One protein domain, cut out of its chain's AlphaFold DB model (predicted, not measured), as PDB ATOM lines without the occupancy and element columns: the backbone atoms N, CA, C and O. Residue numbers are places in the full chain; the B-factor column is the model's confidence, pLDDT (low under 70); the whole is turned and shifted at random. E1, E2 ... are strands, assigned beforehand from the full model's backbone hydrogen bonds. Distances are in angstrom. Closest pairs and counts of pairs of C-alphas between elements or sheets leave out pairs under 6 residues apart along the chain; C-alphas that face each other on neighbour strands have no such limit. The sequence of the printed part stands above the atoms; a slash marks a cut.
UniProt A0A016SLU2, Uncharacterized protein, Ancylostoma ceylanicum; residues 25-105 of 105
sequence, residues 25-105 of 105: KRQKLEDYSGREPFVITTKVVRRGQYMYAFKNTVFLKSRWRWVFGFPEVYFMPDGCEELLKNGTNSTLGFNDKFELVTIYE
ATOM      1  N   LYS A  25      49.036  50.222  34.887       90.50
ATOM      2  CA  LYS A  25      49.661  49.824  36.153       90.50
ATOM      3  C   LYS A  25      50.168  51.050  36.899       90.50
ATOM      4  O   LYS A  25      50.867  51.875  36.315       90.50
ATOM      5  N   ARG A  26      49.848  51.167  38.188       88.94
ATOM      6  CA  ARG A  26      50.318  52.263  39.053       88.94
ATOM      7  C   ARG A  26      50.752  51.736  40.419       88.94
ATOM      8  O   ARG A  26      50.359  50.647  40.818       88.94
ATOM      9  N   GLN A  27      51.562  52.505  41.141       87.88
ATOM     10  CA  GLN A  27      51.929  52.171  42.520       87.88
ATOM     11  C   GLN A  27      50.740  52.386  43.458       87.88
ATOM     12  O   GLN A  27      49.966  53.330  43.271       87.88
ATOM     13  N   LYS A  28      50.606  51.537  44.480       84.19
ATOM     14  CA  LYS A  28      49.632  51.759  45.559       84.19
ATOM     15  C   LYS A  28      49.896  53.083  46.274       84.19
ATOM     16  O   LYS A  28      51.026  53.391  46.640       84.19
ATOM     17  N   LEU A  29      48.824  53.835  46.493       76.88
ATOM     18  CA  LEU A  29      48.828  55.070  47.270       76.88
ATOM     19  C   LEU A  29      48.172  54.798  48.623       76.88
ATOM     20  O   LEU A  29      47.246  53.992  48.699       76.88
ATOM     21  N   GLU A  30      48.622  55.478  49.675       76.19
ATOM     22  CA  GLU A  30      48.056  55.309  51.021       76.19
ATOM     23  C   GLU A  30      46.587  55.759  51.096       76.19
ATOM     24  O   GLU A  30      45.786  55.140  51.792       76.19
ATOM     25  N   ASP A  31      46.215  56.792  50.337       76.31
ATOM     26  CA  ASP A  31      44.883  57.407  50.365       76.31
ATOM     27  C   ASP A  31      44.047  57.160  49.096       76.31
ATOM     28  O   ASP A  31      42.878  57.547  49.033       76.31
ATOM     29  N   TYR A  32      44.635  56.534  48.069       80.62
ATOM     30  CA  TYR A  32      44.027  56.363  46.746       80.62
ATOM     31  C   TYR A  32      43.396  57.662  46.195       80.62
ATOM     32  O   TYR A  32      42.352  57.651  45.527       80.62
ATOM     33  N   SER A  33      44.061  58.800  46.425       70.81
ATOM     34  CA  SER A  33      43.687  60.139  45.929       70.81
ATOM     35  C   SER A  33      43.744  60.297  44.403       70.81
ATOM     36  O   SER A  33      43.475  61.379  43.880       70.81
ATOM     37  N   GLY A  34      44.029  59.213  43.676       71.50
ATOM     38  CA  GLY A  34      43.986  59.145  42.220       71.50
ATOM     39  C   GLY A  34      42.641  59.558  41.610       71.50
ATOM     40  O   GLY A  34      41.644  59.819  42.293       71.50
ATOM     41  N   ARG A  35      42.606  59.616  40.278       82.88
ATOM     42  CA  ARG A  35      41.421  60.046  39.515       82.88
ATOM     43  C   ARG A  35      40.256  59.065  39.629       82.88
ATOM     44  O   ARG A  35      39.120  59.446  39.370       82.88
ATOM     45  N   GLU A  36      40.537  57.825  40.006       90.25
ATOM     46  CA  GLU A  36      39.595  56.720  40.003       90.25
ATOM     47  C   GLU A  36      38.516  56.949  41.084       90.25
ATOM     48  O   GLU A  36      38.847  57.059  42.272       90.25
ATOM     49  N   PRO A  37      37.230  57.081  40.710       89.62
ATOM     50  CA  PRO A  37      36.130  57.278  41.656       89.62
ATOM     51  C   PRO A  37      35.877  56.056  42.544       89.62
ATOM     52  O   PRO A  37      35.374  56.211  43.662       89.62
ATOM     53  N   PHE A  38      36.250  54.865  42.070       91.69
ATOM     54  CA  PHE A  38      36.131  53.617  42.811       91.69
ATOM     55  C   PHE A  38      37.476  52.911  42.864       91.69
ATOM     56  O   PHE A  38      38.114  52.694  41.836       91.69
ATOM     57  N   VAL A  39      37.883  52.514  44.063       93.56
ATOM     58  CA  VAL A  39      39.052  51.659  44.263       93.56
ATOM     59  C   VAL A  39      38.655  50.525  45.181       93.56
ATOM     60  O   VAL A  39      38.086  50.760  46.248       93.56
ATOM     61  N   ILE A  40      38.950  49.298  44.767       93.56
ATOM     62  CA  ILE A  40      38.638  48.086  45.519       93.56
ATOM     63  C   ILE A  40      39.895  47.271  45.777       93.56
ATOM     64  O   ILE A  40      40.848  47.320  45.005       93.56
ATOM     65  N   THR A  41      39.857  46.448  46.814       94.88
ATOM     66  CA  THR A  41      40.687  45.250  46.917       94.88
ATOM     67  C   THR A  41      39.802  44.024  46.756       94.88
ATOM     68  O   THR A  41      38.681  43.979  47.268       94.88
ATOM     69  N   THR A  42      40.255  43.043  45.984       95.94
ATOM     70  CA  THR A  42      39.476  41.837  45.696       95.94
ATOM     71  C   THR A  42      40.390  40.670  45.362       95.94
ATOM     72  O   THR A  42      41.467  40.854  44.797       95.94
ATOM     73  N   LYS A  43      39.933  39.445  45.633       96.88
ATOM     74  CA  LYS A  43      40.536  38.242  45.062       96.88
ATOM     75  C   LYS A  43      40.048  38.073  43.630       96.88
ATOM     76  O   LYS A  43      38.840  38.006  43.395       96.88
ATOM     77  N   VAL A  44      40.977  38.002  42.686       95.62
ATOM     78  CA  VAL A  44      40.676  37.802  41.267       95.62
ATOM     79  C   VAL A  44      40.637  36.309  40.960       95.62
ATOM     80  O   VAL A  44      41.561  35.574  41.299       95.62
ATOM     81  N   VAL A  45      39.570  35.841  40.311       96.44
ATOM     82  CA  VAL A  45      39.413  34.442  39.889       96.44
ATOM     83  C   VAL A  45      39.103  34.393  38.399       96.44
ATOM     84  O   VAL A  45      38.040  34.834  37.970       96.44
ATOM     85  N   ARG A  46      40.004  33.825  37.598       93.56
ATOM     86  CA  ARG A  46      39.797  33.644  36.157       93.56
ATOM     87  C   ARG A  46      38.714  32.587  35.917       93.56
ATOM     88  O   ARG A  46      38.783  31.487  36.463       93.56
ATOM     89  N   ARG A  47      37.703  32.928  35.115       91.94
ATOM     90  CA  ARG A  47      36.565  32.060  34.750       91.94
ATOM     91  C   ARG A  47      36.546  31.685  33.268       91.94
ATOM     92  O   ARG A  47      35.852  30.749  32.895       91.94
ATOM     93  N   GLY A  48      37.304  32.396  32.442       89.75
ATOM     94  CA  GLY A  48      37.457  32.130  31.015       89.75
ATOM     95  C   GLY A  48      38.667  32.873  30.459       89.75
ATOM     96  O   GLY A  48      39.450  33.442  31.222       89.75
ATOM     97  N   GLN A  49      38.816  32.891  29.136       84.19
ATOM     98  CA  GLN A  49      39.948  33.558  28.490       84.19
ATOM     99  C   GLN A  49      40.010  35.053  28.848       84.19
ATOM    100  O   GLN A  49      41.065  35.512  29.274       84.19
ATOM    101  N   TYR A  50      38.866  35.740  28.816       88.75
ATOM    102  CA  TYR A  50      38.746  37.186  29.054       88.75
ATOM    103  C   TYR A  50      37.937  37.531  30.312       88.75
ATOM    104  O   TYR A  50      37.731  38.695  30.627       88.75
ATOM    105  N   MET A  51      37.432  36.527  31.029       93.69
ATOM    106  CA  MET A  51      36.441  36.717  32.089       93.69
ATOM    107  C   MET A  51      37.055  36.494  33.473       93.69
ATOM    108  O   MET A  51      37.575  35.411  33.768       93.69
ATOM    109  N   TYR A  52      36.922  37.495  34.342       94.62
ATOM    110  CA  TYR A  52      37.460  37.517  35.700       94.62
ATOM    111  C   TYR A  52      36.338  37.776  36.700       94.62
ATOM    112  O   TYR A  52      35.590  38.734  36.566       94.62
ATOM    113  N   ALA A  53      36.220  36.928  37.716       95.75
ATOM    114  CA  ALA A  53      35.315  37.140  38.836       95.75
ATOM    115  C   ALA A  53      36.057  37.809  39.997       95.75
ATOM    116  O   ALA A  53      37.170  37.407  40.351       95.75
ATOM    117  N   PHE A  54      35.405  38.777  40.624       95.19
ATOM    118  CA  PHE A  54      35.869  39.454  41.825       95.19
ATOM    119  C   PHE A  54      35.210  38.812  43.050       95.19
ATOM    120  O   PHE A  54      33.994  38.626  43.106       95.19
ATOM    121  N   LYS A  55      36.026  38.370  44.013       95.12
ATOM    122  CA  LYS A  55      35.580  37.729  45.256       95.12
ATOM    123  C   LYS A  55      36.138  38.456  46.470       95.12
ATOM    124  O   LYS A  55      37.290  38.879  46.462       95.12
ATOM    125  N   ASN A  56      35.336  38.524  47.533       94.19
ATOM    126  CA  ASN A  56      35.670  39.230  48.774       94.19
ATOM    127  C   ASN A  56      36.034  40.703  48.519       94.19
ATOM    128  O   ASN A  56      37.038  41.200  49.023       94.19
ATOM    129  N   THR A  57      35.245  41.371  47.678       92.81
ATOM    130  CA  THR A  57      35.473  42.761  47.284       92.81
ATOM    131  C   THR A  57      35.279  43.705  48.469       92.81
ATOM    132  O   THR A  57      34.229  43.702  49.109       92.81
ATOM    133  N   VAL A  58      36.283  44.537  48.733       92.62
ATOM    134  CA  VAL A  58      36.250  45.605  49.737       92.62
ATOM    135  C   VAL A  58      36.555  46.925  49.043       92.62
ATOM    136  O   VAL A  58      37.546  47.033  48.325       92.62
ATOM    137  N   PHE A  59      35.718  47.937  49.259       91.44
ATOM    138  CA  PHE A  59      35.908  49.268  48.686       91.44
ATOM    139  C   PHE A  59      36.851  50.090  49.565       91.44
ATOM    140  O   PHE A  59      36.550  50.357  50.724       91.44
ATOM    141  N   LEU A  60      37.981  50.502  48.994       90.88
ATOM    142  CA  LEU A  60      38.937  51.435  49.599       90.88
ATOM    143  C   LEU A  60      38.537  52.889  49.317       90.88
ATOM    144  O   LEU A  60      38.753  53.771  50.140       90.88
ATOM    145  N   LYS A  61      37.904  53.127  48.164       90.06
ATOM    146  CA  LYS A  61      37.332  54.415  47.771       90.06
ATOM    147  C   LYS A  61      36.028  54.188  47.027       90.06
ATOM    148  O   LYS A  61      35.949  53.320  46.159       90.06
ATOM    149  N   SER A  62      35.009  54.974  47.359       87.88
ATOM    150  CA  SER A  62      33.755  55.014  46.609       87.88
ATOM    151  C   SER A  62      33.107  56.390  46.733       87.88
ATOM    152  O   SER A  62      32.957  56.929  47.833       87.88
ATOM    153  N   ARG A  63      32.693  56.976  45.607       79.25
ATOM    154  CA  ARG A  63      31.719  58.075  45.624       79.25
ATOM    155  C   ARG A  63      30.346  57.457  45.928       79.25
ATOM    156  O   ARG A  63      29.826  56.679  45.139       79.25
ATOM    157  N   TRP A  64      29.827  57.715  47.128       66.19
ATOM    158  CA  TRP A  64      28.707  57.020  47.788       66.19
ATOM    159  C   TRP A  64      27.431  56.733  46.956       66.19
ATOM    160  O   TRP A  64      27.096  57.441  46.011       66.19
ATOM    161  N   ARG A  65      26.669  55.732  47.447       54.78
ATOM    162  CA  ARG A  65      25.352  55.164  47.037       54.78
ATOM    163  C   ARG A  65      25.343  54.071  45.952       54.78
ATOM    164  O   ARG A  65      24.363  53.335  45.877       54.78
ATOM    165  N   TRP A  66      26.437  53.867  45.218       56.72
ATOM    166  CA  TRP A  66      26.488  52.971  44.044       56.72
ATOM    167  C   TRP A  66      27.252  51.655  44.256       56.72
ATOM    168  O   TRP A  66      27.716  51.041  43.303       56.72
ATOM    169  N   VAL A  67      27.374  51.182  45.501       62.06
ATOM    170  CA  VAL A  67      27.850  49.803  45.749       62.06
ATOM    171  C   VAL A  67      26.837  48.784  45.205       62.06
ATOM    172  O   VAL A  67      27.208  47.703  44.751       62.06
ATOM    173  N   PHE A  68      25.549  49.151  45.186       67.38
ATOM    174  CA  PHE A  68      24.501  48.380  44.527       67.38
ATOM    175  C   PHE A  68      24.712  48.417  43.008       67.38
ATOM    176  O   PHE A  68      24.517  49.454  42.380       67.38
ATOM    177  N   GLY A  69      25.113  47.285  42.429       76.31
ATOM    178  CA  GLY A  69      25.343  47.148  40.989       76.31
ATOM    179  C   GLY A  69      26.810  47.179  40.558       76.31
ATOM    180  O   GLY A  69      27.071  47.126  39.359       76.31
ATOM    181  N   PHE A  70      27.764  47.220  41.497       87.69
ATOM    182  CA  PHE A  70      29.164  46.980  41.146       87.69
ATOM    183  C   PHE A  70      29.318  45.570  40.540       87.69
ATOM    184  O   PHE A  70      28.789  44.607  41.108       87.69
ATOM    185  N   PRO A  71      30.015  45.415  39.401       89.44
ATOM    186  CA  PRO A  71      30.100  44.135  38.715       89.44
ATOM    187  C   PRO A  71      30.902  43.108  39.524       89.44
ATOM    188  O   PRO A  71      32.060  43.327  39.872       89.44
ATOM    189  N   GLU A  72      30.318  41.932  39.760       92.25
ATOM    190  CA  GLU A  72      31.053  40.783  40.315       92.25
ATOM    191  C   GLU A  72      31.943  40.088  39.276       92.25
ATOM    192  O   GLU A  72      32.815  39.288  39.627       92.25
ATOM    193  N   VAL A  73      31.697  40.347  37.993       93.62
ATOM    194  CA  VAL A  73      32.418  39.760  36.865       93.62
ATOM    195  C   VAL A  73      32.825  40.871  35.915       93.62
ATOM    196  O   VAL A  73      32.007  41.703  35.536       93.62
ATOM    197  N   TYR A  74      34.087  40.852  35.510       92.81
ATOM    198  CA  TYR A  74      34.671  41.782  34.564       92.81
ATOM    199  C   TYR A  74      35.178  41.043  33.328       92.81
ATOM    200  O   TYR A  74      35.780  39.969  33.432       92.81
ATOM    201  N   PHE A  75      34.946  41.647  32.165       92.25
ATOM    202  CA  PHE A  75      35.482  41.196  30.889       92.25
ATOM    203  C   PHE A  75      36.667  42.082  30.529       92.25
ATOM    204  O   PHE A  75      36.520  43.283  30.317       92.25
ATOM    205  N   MET A  76      37.852  41.484  30.514       90.81
ATOM    206  CA  MET A  76      39.077  42.156  30.124       90.81
ATOM    207  C   MET A  76      39.063  42.415  28.611       90.81
ATOM    208  O   MET A  76      38.710  41.498  27.870       90.81
ATOM    209  N   PRO A  77      39.455  43.616  28.149       88.62
ATOM    210  CA  PRO A  77      39.663  43.868  26.731       88.62
ATOM    211  C   PRO A  77      40.692  42.910  26.124       88.62
ATOM    212  O   PRO A  77      41.649  42.507  26.795       88.62
ATOM    213  N   ASP A  78      40.503  42.588  24.845       86.31
ATOM    214  CA  ASP A  78      41.406  41.716  24.096       86.31
ATOM    215  C   ASP A  78      42.844  42.261  24.123       86.31
ATOM    216  O   ASP A  78      43.084  43.453  23.913       86.31
ATOM    217  N   GLY A  79      43.812  41.386  24.386       86.56
ATOM    218  CA  GLY A  79      45.231  41.716  24.506       86.56
ATOM    219  C   GLY A  79      45.672  42.208  25.890       86.56
ATOM    220  O   GLY A  79      46.847  42.533  26.061       86.56
ATOM    221  N   CYS A  80      44.774  42.268  26.881       88.31
ATOM    222  CA  CYS A  80      45.083  42.709  28.249       88.31
ATOM    223  C   CYS A  80      44.924  41.596  29.309       88.31
ATOM    224  O   CYS A  80      44.993  41.855  30.512       88.31
ATOM    225  N   GLU A  81      44.683  40.348  28.901       86.62
ATOM    226  CA  GLU A  81      44.284  39.224  29.763       86.62
ATOM    227  C   GLU A  81      45.357  38.876  30.802       86.62
ATOM    228  O   GLU A  81      45.050  38.462  31.922       86.62
ATOM    229  N   GLU A  82      46.627  39.071  30.463       85.12
ATOM    230  CA  GLU A  82      47.747  38.730  31.345       85.12
ATOM    231  C   GLU A  82      47.978  39.752  32.470       85.12
ATOM    232  O   GLU A  82      48.749  39.491  33.397       85.12
ATOM    233  N   LEU A  83      47.297  40.904  32.437       89.12
ATOM    234  CA  LEU A  83      47.489  41.957  33.436       89.12
ATOM    235  C   LEU A  83      46.935  41.580  34.814       89.12
ATOM    236  O   LEU A  83      47.459  42.041  35.830       89.12
ATOM    237  N   LEU A  84      45.912  40.723  34.867       90.50
ATOM    238  CA  LEU A  84      45.354  40.214  36.116       90.50
ATOM    239  C   LEU A  84      45.797  38.777  36.373       90.50
ATOM    240  O   LEU A  84      45.472  37.849  35.631       90.50
ATOM    241  N   LYS A  85      46.488  38.577  37.495       89.56
ATOM    242  CA  LYS A  85      46.918  37.251  37.938       89.56
ATOM    243  C   LYS A  85      45.752  36.505  38.591       89.56
ATOM    244  O   LYS A  85      45.013  37.041  39.413       89.56
ATOM    245  N   ASN A  86      45.575  35.240  38.217       93.00
ATOM    246  CA  ASN A  86      44.535  34.395  38.798       93.00
ATOM    247  C   ASN A  86      44.874  34.025  40.251       93.00
ATOM    248  O   ASN A  86      46.005  33.657  40.558       93.00
ATOM    249  N   GLY A  87      43.877  34.062  41.131       92.25
ATOM    250  CA  GLY A  87      43.987  33.654  42.529       92.25
ATOM    251  C   GLY A  87      44.648  34.682  43.447       92.25
ATOM    252  O   GLY A  87      44.740  34.418  44.647       92.25
ATOM    253  N   THR A  88      45.074  35.837  42.929       91.19
ATOM    254  CA  THR A  88      45.741  36.883  43.713       91.19
ATOM    255  C   THR A  88      44.757  37.910  44.255       91.19
ATOM    256  O   THR A  88      43.735  38.201  43.631       91.19
ATOM    257  N   ASN A  89      45.094  38.488  45.408       94.56
ATOM    258  CA  ASN A  89      44.460  39.719  45.861       94.56
ATOM    259  C   ASN A  89      45.053  40.886  45.071       94.56
ATOM    260  O   ASN A  89      46.275  41.032  45.004       94.56
ATOM    261  N   SER A  90      44.192  41.700  44.477       93.88
ATOM    262  CA  SER A  90      44.583  42.833  43.648       93.88
ATOM    263  C   SER A  90      43.824  44.072  44.081       93.88
ATOM    264  O   SER A  90      42.637  43.997  44.411       93.88
ATOM    265  N   THR A  91      44.513  45.210  44.050       95.12
ATOM    266  CA  THR A  91      43.894  46.514  44.243       95.12
ATOM    267  C   THR A  91      43.615  47.122  42.876       95.12
ATOM    268  O   THR A  91      44.522  47.248  42.057       95.12
ATOM    269  N   LEU A  92      42.359  47.459  42.610       94.94
ATOM    270  CA  LEU A  92      41.855  47.785  41.279       94.94
ATOM    271  C   LEU A  92      41.085  49.108  41.311       94.94
ATOM    272  O   LEU A  92      40.262  49.320  42.201       94.94
ATOM    273  N   GLY A  93      41.357  49.982  40.346       94.06
ATOM    274  CA  GLY A  93      40.722  51.285  40.175       94.06
ATOM    275  C   GLY A  93      39.779  51.305  38.976       94.06
ATOM    276  O   GLY A  93      40.156  50.899  37.875       94.06
ATOM    277  N   PHE A  94      38.562  51.799  39.188       92.81
ATOM    278  CA  PHE A  94      37.496  51.839  38.192       92.81
ATOM    279  C   PHE A  94      36.995  53.264  37.973       92.81
ATOM    280  O   PHE A  94      36.993  54.080  38.899       92.81
ATOM    281  N   ASN A  95      36.542  53.544  36.750       91.00
ATOM    282  CA  ASN A  95      35.879  54.803  36.401       91.00
ATOM    283  C   ASN A  95      34.383  54.803  36.793       91.00
ATOM    284  O   ASN A  95      33.866  53.826  37.336       91.00
ATOM    285  N   ASP A  96      33.671  55.897  36.497       87.75
ATOM    286  CA  ASP A  96      32.242  56.054  36.824       87.75
ATOM    287  C   ASP A  96      31.310  55.065  36.088       87.75
ATOM    288  O   ASP A  96      30.139  54.948  36.439       87.75
ATOM    289  N   LYS A  97      31.817  54.336  35.085       87.94
ATOM    290  CA  LYS A  97      31.093  53.292  34.343       87.94
ATOM    291  C   LYS A  97      31.426  51.871  34.816       87.94
ATOM    292  O   LYS A  97      30.997  50.912  34.185       87.94
ATOM    293  N   PHE A  98      32.202  51.732  35.893       89.38
ATOM    294  CA  PHE A  98      32.761  50.458  36.361       89.38
ATOM    295  C   PHE A  98      33.660  49.742  35.341       89.38
ATOM    296  O   PHE A  98      33.806  48.521  35.380       89.38
ATOM    297  N   GLU A  99      34.325  50.494  34.466       90.69
ATOM    298  CA  GLU A  99      35.405  49.959  33.636       90.69
ATOM    299  C   GLU A  99      36.707  49.980  34.441       90.69
ATOM    300  O   GLU A  99      37.022  50.977  35.104       90.69
ATOM    301  N   LEU A 100      37.458  48.876  34.407       92.06
ATOM    302  CA  LEU A 100      38.759  48.787  35.062       92.06
ATOM    303  C   LEU A 100      39.749  49.665  34.296       92.06
ATOM    304  O   LEU A 100      40.049  49.396  33.137       92.06
ATOM    305  N   VAL A 101      40.279  50.689  34.956       93.38
ATOM    306  CA  VAL A 101      41.224  51.639  34.348       93.38
ATOM    307  C   VAL A 101      42.607  51.568  34.975       93.38
ATOM    308  O   VAL A 101      43.581  52.003  34.364       93.38
ATOM    309  N   THR A 102      42.728  51.032  36.191       93.50
ATOM    310  CA  THR A 102      44.010  50.979  36.900       93.50
ATOM    311  C   THR A 102      44.162  49.708  37.725       93.50
ATOM    312  O   THR A 102      43.235  49.276  38.406       93.50
ATOM    313  N   ILE A 103      45.357  49.127  37.700       93.69
ATOM    314  CA  ILE A 103      45.795  48.029  38.565       93.69
ATOM    315  C   ILE A 103      46.907  48.582  39.459       93.69
ATOM    316  O   ILE A 103      47.940  49.026  38.956       93.69
ATOM    317  N   TYR A 104      46.694  48.576  40.774       92.06
ATOM    318  CA  TYR A 104      47.685  49.054  41.734       92.06
ATOM    319  C   TYR A 104      48.558  47.896  42.238       92.06
ATOM    320  O   TYR A 104      48.044  46.944  42.839       92.06
ATOM    321  N   GLU A 105      49.870  47.992  42.020       88.00
ATOM    322  CA  GLU A 105      50.882  47.011  42.452       88.00
ATOM    323  C   GLU A 105      51.630  47.482  43.708       88.00
ATOM    324  O   GLU A 105      51.958  48.687  43.817       88.00
TER     325      GLU A 105
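AT A GLANCE: This is residues 25 to 105 of the 105 residues of an uncharacterized protein of Ancylostoma ceylanicum (UniProt A0A016SLU2). One strongly twisted antiparallel sheet of five strands folds over on itself into a small, half-open barrel, with sharp bends in its two long inner strands E1 and E2, and its edge strands E3 and E5 only just apart. The printed part has 81 residues and no named helix; the strands follow the chain as E1 to E5 and run E3, E2, E1, E4, E5 across the sheet. The class is all strand, though under half of the residues, 35 of 81, are in named elements. The whole is compact, with a radius of gyration of the C-alphas of 11.9 A, and rounded, spanning 32 by 28 by 21 A.

IN THESE COORDINATES: E2, residues 51 to 62, is the longest strand at 23.5 A. E1, residues 38 to 46, begins at C-alpha 38 (36.131, 53.617, 42.811) and measures 21.4 A. E4 is residues 89 to 94, 15.9 A; E3 is residues 73 to 75, 6.9 A. E5, residues 100 to 104, is 11.1 A long and ends at C-alpha 104 (47.685, 49.054, 41.734).

HOW THE PARTS SIT: E1 bends by 71 degrees at residue 41 and E2 by 86 degrees at residue 56. Their hairpin has N 43 and O 55 at 2.8 A, within hydrogen-bond range. E2 and E3, also a hairpin, have N 74 and O 52 at 2.8 A. E1, E2 and E3 form a meander, each strand the antiparallel neighbour of the one before. E4 is the antiparallel neighbour of E1, with N 92 and O 40 at 2.8 A, a Greek key of E1 to E4 in which the fourth strand pairs with the first. The hairpin of E4 and E5 has N 93 and O 102 at 2.8 A. E3 and E5 are only just apart, their closest C-alphas at 8.1 A.

THE WHOLE: The C-alphas of Arg 65 and Gly 79 are the two farthest apart, 32.9 A. The printed part has no cut. The link from E3 to E4 is long, 13 residues. Residues 25 to 26 pair in parallel with residues 103 to 104 of E5. Mean pLDDT of the printed part is 87.9; residues 64 to 68 are under 70.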